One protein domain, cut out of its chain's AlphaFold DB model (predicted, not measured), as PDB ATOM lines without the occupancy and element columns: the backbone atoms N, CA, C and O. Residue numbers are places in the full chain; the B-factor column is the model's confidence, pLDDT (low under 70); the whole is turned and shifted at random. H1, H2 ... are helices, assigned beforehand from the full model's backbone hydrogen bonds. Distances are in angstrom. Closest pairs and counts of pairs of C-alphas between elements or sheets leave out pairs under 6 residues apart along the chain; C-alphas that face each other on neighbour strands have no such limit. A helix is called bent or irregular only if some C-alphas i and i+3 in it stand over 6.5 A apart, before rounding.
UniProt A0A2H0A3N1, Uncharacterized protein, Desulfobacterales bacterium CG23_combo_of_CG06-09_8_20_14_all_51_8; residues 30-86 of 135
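What this domain is: This is residues 30 to 86 of the 135 residues of an uncharacterized protein of Desulfobacterales bacterium CG23_combo_of_CG06-09_8_20_14_all_51_8 (UniProt A0A2H0A3N1). Two long helices, H2 and H1, make an open U: the chain runs out along H1, turns through residues 54 to 60 and runs back along H2, and the space between the helices is empty. The printed part has 57 residues, with two named helices in the order H1, H2 and no named strand; the class is all helix. It is only just loose, close to extended, with a radius of gyration of the C-alphas of 15.2 A, and flat, spanning 44 by 22 by 9 A.

How they stand to each other: H2, residues 61 to 86, and H1, residues 30 to 53, are apart, with no C-alpha of the one within 8 A of the other. A short link of 7 residues joins them. The O i to N i+4 pairs within hydrogen-bond range are 19 of 22 in H2 and 15 of 20 in H1.

Where its parts are: H2 is 37.4 A long, from C-alpha 61 at (287.599, 246.431, 218.708) to C-alpha 86 at (283.801, 238.765, 182.343). It is irregular: C-alphas 63 and 66 are 7.4 A apart. H1 is 36.8 A long, beginning at C-alpha 30 at (277.951, 223.808, 189.305). It is only just irregular: C-alphas 49 and 52 are 6.6 A apart.

The domain as a whole: The C-alphas farthest apart, those of Lys 55 and Leu 86, are 45.3 A apart. The printed part has no cut. Its mean pLDDT is 71.3; residues 30 to 33, 50 to 66 and 84 to 86 are under 70.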
ATOM      1  N   LEU A  30     278.806 224.042 188.137       49.72
ATOM      2  CA  LEU A  30     277.951 223.808 189.305       49.72
ATOM      3  C   LEU A  30     278.768 223.767 190.607       49.72
ATOM      4  O   LEU A  30     278.402 224.415 191.578       49.72
ATOM      5  N   LYS A  31     279.938 223.111 190.597       51.03
ATOM      6  CA  LYS A  31     280.734 222.844 191.810       51.03
ATOM      7  C   LYS A  31     281.317 224.100 192.480       51.03
ATOM      8  O   LYS A  31     281.558 224.103 193.680       51.03
ATOM      9  N   ILE A  32     281.533 225.173 191.716       58.31
ATOM     10  CA  ILE A  32     282.054 226.449 192.240       58.31
ATOM     11  C   ILE A  32     280.955 227.250 192.956       58.31
ATOM     12  O   ILE A  32     281.245 227.954 193.919       58.31
ATOM     13  N   ARG A  33     279.694 227.132 192.519       59.59
ATOM     14  CA  ARG A  33     278.575 227.888 193.105       59.59
ATOM     15  C   ARG A  33     278.239 227.397 194.507       59.59
ATOM     16  O   ARG A  33     278.033 228.225 195.387       59.59
ATOM     17  N   ASP A  34     278.266 226.086 194.709       71.31
ATOM     18  CA  ASP A  34     277.950 225.480 196.004       71.31
ATOM     19  C   ASP A  34     279.036 225.816 197.044       71.31
ATOM     20  O   ASP A  34     278.728 226.281 198.136       71.31
ATOM     21  N   SER A  35     280.314 225.758 196.645       74.62
ATOM     22  CA  SER A  35     281.450 226.166 197.491       74.62
ATOM     23  C   SER A  35     281.400 227.647 197.898       74.62
ATOM     24  O   SER A  35     281.728 228.009 199.029       74.62
ATOM     25  N   LEU A  36     280.954 228.525 196.992       76.81
ATOM     26  CA  LEU A  36     280.828 229.956 197.280       76.81
ATOM     27  C   LEU A  36     279.707 230.234 198.293       76.81
ATOM     28  O   LEU A  36     279.868 231.091 199.162       76.81
ATOM     29  N   ILE A  37     278.587 229.513 198.188       83.75
ATOM     30  CA  ILE A  37     277.455 229.628 199.115       83.75
ATOM     31  C   ILE A  37     277.863 229.131 200.502       83.75
ATOM     32  O   ILE A  37     277.610 229.825 201.485       83.75
ATOM     33  N   ASP A  38     278.565 228.001 200.585       81.88
ATOM     34  CA  ASP A  38     279.060 227.460 201.854       81.88
ATOM     35  C   ASP A  38     280.053 228.414 202.534       81.88
ATOM     36  O   ASP A  38     279.975 228.650 203.742       81.88
ATOM     37  N   PHE A  39     280.941 229.040 201.758       78.38
ATOM     38  CA  PHE A  39     281.857 230.060 202.267       78.38
ATOM     39  C   PHE A  39     281.114 231.303 202.778       78.38
ATOM     40  O   PHE A  39     281.438 231.830 203.846       78.38
ATOM     41  N   PHE A  40     280.085 231.751 202.054       83.44
ATOM     42  CA  PHE A  40     279.239 232.872 202.470       83.44
ATOM     43  C   PHE A  40     278.472 232.562 203.757       83.44
ATOM     44  O   PHE A  40     278.458 233.382 204.677       83.44
ATOM     45  N   LEU A  41     277.874 231.376 203.856       85.69
ATOM     46  CA  LEU A  41     277.154 230.930 205.048       85.69
ATOM     47  C   LEU A  41     278.092 230.775 206.246       85.69
ATOM     48  O   LEU A  41     277.728 231.167 207.354       85.69
ATOM     49  N   PHE A  42     279.316 230.287 206.035       83.00
ATOM     50  CA  PHE A  42     280.342 230.230 207.074       83.00
ATOM     51  C   PHE A  42     280.721 231.625 207.585       83.00
ATOM     52  O   PHE A  42     280.822 231.835 208.794       83.00
ATOM     53  N   PHE A  43     280.865 232.605 206.689       79.06
ATOM     54  CA  PHE A  43     281.133 233.993 207.072       79.06
ATOM     55  C   PHE A  43     279.966 234.631 207.828       79.06
ATOM     56  O   PHE A  43     280.186 235.278 208.852       79.06
ATOM     57  N   ILE A  44     278.727 234.414 207.380       83.31
ATOM     58  CA  ILE A  44     277.522 234.872 208.087       83.31
ATOM     59  C   ILE A  44     277.447 234.221 209.473       83.31
ATOM     60  O   ILE A  44     277.220 234.911 210.465       83.31
ATOM     61  N   TYR A  45     277.722 232.920 209.578       81.69
ATOM     62  CA  TYR A  45     277.792 232.212 210.855       81.69
ATOM     63  C   TYR A  45     278.879 232.784 211.776       81.69
ATOM     64  O   TYR A  45     278.630 232.985 212.965       81.69
ATOM     65  N   LEU A  46     280.065 233.110 211.250       76.19
ATOM     66  CA  LEU A  46     281.124 233.768 212.019       76.19
ATOM     67  C   LEU A  46     280.728 235.175 212.485       76.19
ATOM     68  O   LEU A  46     281.066 235.558 213.609       76.19
ATOM     69  N   LEU A  47     279.995 235.926 211.659       70.44
ATOM     70  CA  LEU A  47     279.463 237.242 212.019       70.44
ATOM     71  C   LEU A  47     278.399 237.145 213.118       70.44
ATOM     72  O   LEU A  47     278.419 237.950 214.045       70.44
ATOM     73  N   ILE A  48     277.524 236.141 213.066       73.44
ATOM     74  CA  ILE A  48     276.503 235.900 214.097       73.44
ATOM     75  C   ILE A  48     277.158 235.411 215.400       73.44
ATOM     76  O   ILE A  48     276.820 235.864 216.492       73.44
ATOM     77  N   LYS A  49     278.170 234.539 215.318       73.50
ATOM     78  CA  LYS A  49     278.852 233.962 216.493       73.50
ATOM     79  C   LYS A  49     279.695 234.973 217.291       73.50
ATOM     80  O   LYS A  49     280.067 234.696 218.432       73.50
ATOM     81  N   GLN A  50     279.972 236.154 216.737       56.34
ATOM     82  CA  GLN A  50     280.691 237.249 217.411       56.34
ATOM     83  C   GLN A  50     279.925 237.875 218.595       56.34
ATOM     84  O   GLN A  50     280.520 238.609 219.393       56.34
ATOM     85  N   GLU A  51     278.636 237.571 218.763       57.22
ATOM     86  CA  GLU A  51     277.786 238.176 219.798       57.22
ATOM     87  C   GLU A  51     278.150 237.736 221.233       57.22
ATOM     88  O   GLU A  51     277.978 238.494 222.187       57.22
ATOM     89  N   SER A  52     278.767 236.560 221.409       56.56
ATOM     90  CA  SER A  52     279.073 236.018 222.746       56.56
ATOM     91  C   SER A  52     280.391 236.516 223.364       56.56
ATOM     92  O   SER A  52     280.650 236.253 224.538       56.56
ATOM     93  N   PHE A  53     281.239 237.238 222.620       54.03
ATOM     94  CA  PHE A  53     282.566 237.689 223.087       54.03
ATOM     95  C   PHE A  53     282.610 239.177 223.490       54.03
ATOM     96  O   PHE A  53     283.682 239.776 223.612       54.03
ATOM     97  N   GLN A  54     281.443 239.788 223.713       54.03
ATOM     98  CA  GLN A  54     281.296 241.235 223.896       54.03
ATOM     99  C   GLN A  54     281.845 241.778 225.227       54.03
ATOM    100  O   GLN A  54     282.120 242.968 225.317       54.03
ATOM    101  N   LYS A  55     282.073 240.961 226.263       55.53
ATOM    102  CA  LYS A  55     282.445 241.507 227.586       55.53
ATOM    103  C   LYS A  55     283.934 241.808 227.795       55.53
ATOM    104  O   LYS A  55     284.249 242.564 228.703       55.53
ATOM    105  N   MET A  56     284.844 241.291 226.962       52.56
ATOM    106  CA  MET A  56     286.297 241.431 227.202       52.56
ATOM    107  C   MET A  56     287.095 242.096 226.066       52.56
ATOM    108  O   MET A  56     288.302 242.275 226.189       52.56
ATOM    109  N   ARG A  57     286.452 242.489 224.954       53.00
ATOM    110  CA  ARG A  57     287.149 243.017 223.759       53.00
ATOM    111  C   ARG A  57     286.744 244.430 223.322       53.00
ATOM    112  O   ARG A  57     287.188 244.887 222.271       53.00
ATOM    113  N   PHE A  58     285.950 245.153 224.118       56.84
ATOM    114  CA  PHE A  58     285.420 246.470 223.727       56.84
ATOM    115  C   PHE A  58     286.493 247.553 223.518       56.84
ATOM    116  O   PHE A  58     286.263 248.498 222.764       56.84
ATOM    117  N   THR A  59     287.676 247.407 224.122       55.97
ATOM    118  CA  THR A  59     288.760 248.397 224.006       55.97
ATOM    119  C   THR A  59     289.601 248.208 222.738       55.97
ATOM    120  O   THR A  59     289.984 249.188 222.111       55.97
ATOM    121  N   ILE A  60     289.825 246.965 222.295       58.50
ATOM    122  CA  ILE A  60     290.641 246.663 221.102       58.50
ATOM    123  C   ILE A  60     289.790 246.722 219.816       58.50
ATOM    124  O   ILE A  60     290.278 247.135 218.765       58.50
ATOM    125  N   LEU A  61     288.488 246.402 219.881       54.91
ATOM    126  CA  LEU A  61     287.599 246.431 218.708       54.91
ATOM    127  C   LEU A  61     287.207 247.838 218.224       54.91
ATOM    128  O   LEU A  61     286.738 247.957 217.094       54.91
ATOM    129  N   LYS A  62     287.361 248.899 219.031       56.38
ATOM    130  CA  LYS A  62     286.986 250.265 218.614       56.38
ATOM    131  C   LYS A  62     287.939 250.872 217.580       56.38
ATOM    132  O   LYS A  62     287.494 251.690 216.784       56.38
ATOM    133  N   LEU A  63     289.200 250.440 217.548       55.91
ATOM    134  CA  LEU A  63     290.200 250.952 216.601       55.91
ATOM    135  C   LEU A  63     290.174 250.208 215.251       55.91
ATOM    136  O   LEU A  63     290.461 250.790 214.212       55.91
ATOM    137  N   VAL A  64     289.775 248.932 215.251       58.66
ATOM    138  CA  VAL A  64     289.741 248.070 214.049       58.66
ATOM    139  C   VAL A  64     288.404 248.174 213.294       58.66
ATOM    140  O   VAL A  64     288.317 247.833 212.114       58.66
ATOM    141  N   ARG A  65     287.351 248.676 213.952       65.38
ATOM    142  CA  ARG A  65     285.971 248.649 213.444       65.38
ATOM    143  C   ARG A  65     285.740 249.404 212.128       65.38
ATOM    144  O   ARG A  65     285.187 248.780 211.230       65.38
ATOM    145  N   PRO A  66     286.117 250.687 211.959       67.81
ATOM    146  CA  PRO A  66     285.768 251.412 210.736       67.81
ATOM    147  C   PRO A  66     286.563 250.908 209.526       67.81
ATOM    148  O   PRO A  66     285.999 250.723 208.451       67.81
ATOM    149  N   ASN A  67     287.844 250.583 209.719       75.25
ATOM    150  CA  ASN A  67     288.713 250.127 208.637       75.25
ATOM    151  C   ASN A  67     288.270 248.769 208.085       75.25
ATOM    152  O   ASN A  67     288.284 248.577 206.874       75.25
ATOM    153  N   PHE A  68     287.810 247.851 208.940       80.19
ATOM    154  CA  PHE A  68     287.310 246.553 208.483       80.19
ATOM    155  C   PHE A  68     286.102 246.686 207.543       80.19
ATOM    156  O   PHE A  68     286.058 246.026 206.506       80.19
ATOM    157  N   PHE A  69     285.156 247.578 207.856       81.00
ATOM    158  CA  PHE A  69     284.005 247.822 206.981       81.00
ATOM    159  C   PHE A  69     284.411 248.470 205.658       81.00
ATOM    160  O   PHE A  69     283.873 248.095 204.619       81.00
ATOM    161  N   ILE A  70     285.390 249.378 205.677       88.25
ATOM    162  CA  ILE A  70     285.928 249.992 204.457       88.25
ATOM    163  C   ILE A  70     286.578 248.925 203.566       88.25
ATOM    164  O   ILE A  70     286.249 248.848 202.387       88.25
ATOM    165  N   PHE A  71     287.434 248.058 204.120       86.06
ATOM    166  CA  PHE A  71     288.071 246.974 203.362       86.06
ATOM    167  C   PHE A  71     287.058 245.975 202.793       86.06
ATOM    168  O   PHE A  71     287.174 245.585 201.632       86.06
ATOM    169  N   LEU A  72     286.048 245.592 203.579       87.56
ATOM    170  CA  LEU A  72     284.985 244.696 203.125       87.56
ATOM    171  C   LEU A  72     284.184 245.315 201.973       87.56
ATOM    172  O   LEU A  72     283.895 244.640 200.987       87.56
ATOM    173  N   TRP A  73     283.864 246.607 202.073       90.62
ATOM    174  CA  TRP A  73     283.135 247.328 201.033       90.62
ATOM    175  C   TRP A  73     283.959 247.468 199.746       90.62
ATOM    176  O   TRP A  73     283.444 247.234 198.653       90.62
ATOM    177  N   LEU A  74     285.260 247.750 199.870       92.50
ATOM    178  CA  LEU A  74     286.187 247.844 198.738       92.50
ATOM    179  C   LEU A  74     286.357 246.496 198.024       92.50
ATOM    180  O   LEU A  74     286.368 246.435 196.795       92.50
ATOM    181  N   MET A  75     286.433 245.405 198.789       90.69
ATOM    182  CA  MET A  75     286.529 244.050 198.243       90.69
ATOM    183  C   MET A  75     285.248 243.651 197.495       90.69
ATOM    184  O   MET A  75     285.322 243.075 196.408       90.69
ATOM    185  N   LEU A  76     284.078 244.022 198.024       90.88
ATOM    186  CA  LEU A  76     282.790 243.770 197.376       90.88
ATOM    187  C   LEU A  76     282.627 244.591 196.084       90.88
ATOM    188  O   LEU A  76     282.183 244.055 195.070       90.88
ATOM    189  N   ALA A  77     283.038 245.863 196.092       89.50
ATOM    190  CA  ALA A  77     283.027 246.716 194.903       89.50
ATOM    191  C   ALA A  77     283.953 246.173 193.798       89.50
ATOM    192  O   ALA A  77     283.555 246.110 192.632       89.50
ATOM    193  N   GLY A  78     285.151 245.704 194.164       86.62
ATOM    194  CA  GLY A  78     286.081 245.064 193.229       86.62
ATOM    195  C   GLY A  78     285.516 243.787 192.598       86.62
ATOM    196  O   GLY A  78     285.681 243.565 191.399       86.62
ATOM    197  N   LEU A  79     284.783 242.979 193.372       86.75
ATOM    198  CA  LEU A  79     284.136 241.766 192.864       86.75
ATOM    199  C   LEU A  79     283.048 242.088 191.825       86.75
ATOM    200  O   LEU A  79     282.980 241.430 190.787       86.75
ATOM    201  N   MET A  80     282.235 243.121 192.061       79.38
ATOM    202  CA  MET A  80     281.188 243.546 191.117       79.38
ATOM    203  C   MET A  80     281.780 244.077 189.799       79.38
ATOM    204  O   MET A  80     281.238 243.810 188.721       79.38
ATOM    205  N   PHE A  81     282.925 244.766 189.864       76.44
ATOM    206  CA  PHE A  81     283.651 245.220 188.675       76.44
ATOM    207  C   PHE A  81     284.221 244.043 187.864       76.44
ATOM    208  O   PHE A  81     284.048 243.982 186.648       76.44
ATOM    209  N   ALA A  82     284.819 243.054 188.536       73.81
ATOM    210  CA  ALA A  82     285.375 241.866 187.882       73.81
ATOM    211  C   ALA A  82     284.309 241.006 187.171       73.81
ATOM    212  O   ALA A  82     284.563 240.473 186.091       73.81
ATOM    213  N   VAL A  83     283.103 240.891 187.740       73.50
ATOM    214  CA  VAL A  83     281.989 240.154 187.110       73.50
ATOM    215  C   VAL A  83     281.502 240.849 185.835       73.50
ATOM    216  O   VAL A  83     281.162 240.171 184.865       73.50
ATOM    217  N   SER A  84     281.516 242.182 185.808       66.94
ATOM    218  CA  SER A  84     281.103 242.961 184.633       66.94
ATOM    219  C   SER A  84     282.094 242.802 183.476       66.94
ATOM    220  O   SER A  84     281.681 242.597 182.340       66.94
ATOM    221  N   ALA A  85     283.397 242.772 183.775       61.38
ATOM    222  CA  ALA A  85     284.444 242.552 182.776       61.38
ATOM    223  C   ALA A  85     284.416 241.142 182.150       61.38
ATOM    224  O   ALA A  85     284.838 240.957 181.013       61.38
ATOM    225  N   LEU A  86     283.897 240.134 182.861       60.22
ATOM    226  CA  LEU A  86     283.801 238.765 182.343       60.22
ATOM    227  C   LEU A  86     282.573 238.544 181.436       60.22
ATOM    228  O   LEU A  86     282.497 237.539 180.727       60.22
TER     229      LEU A  86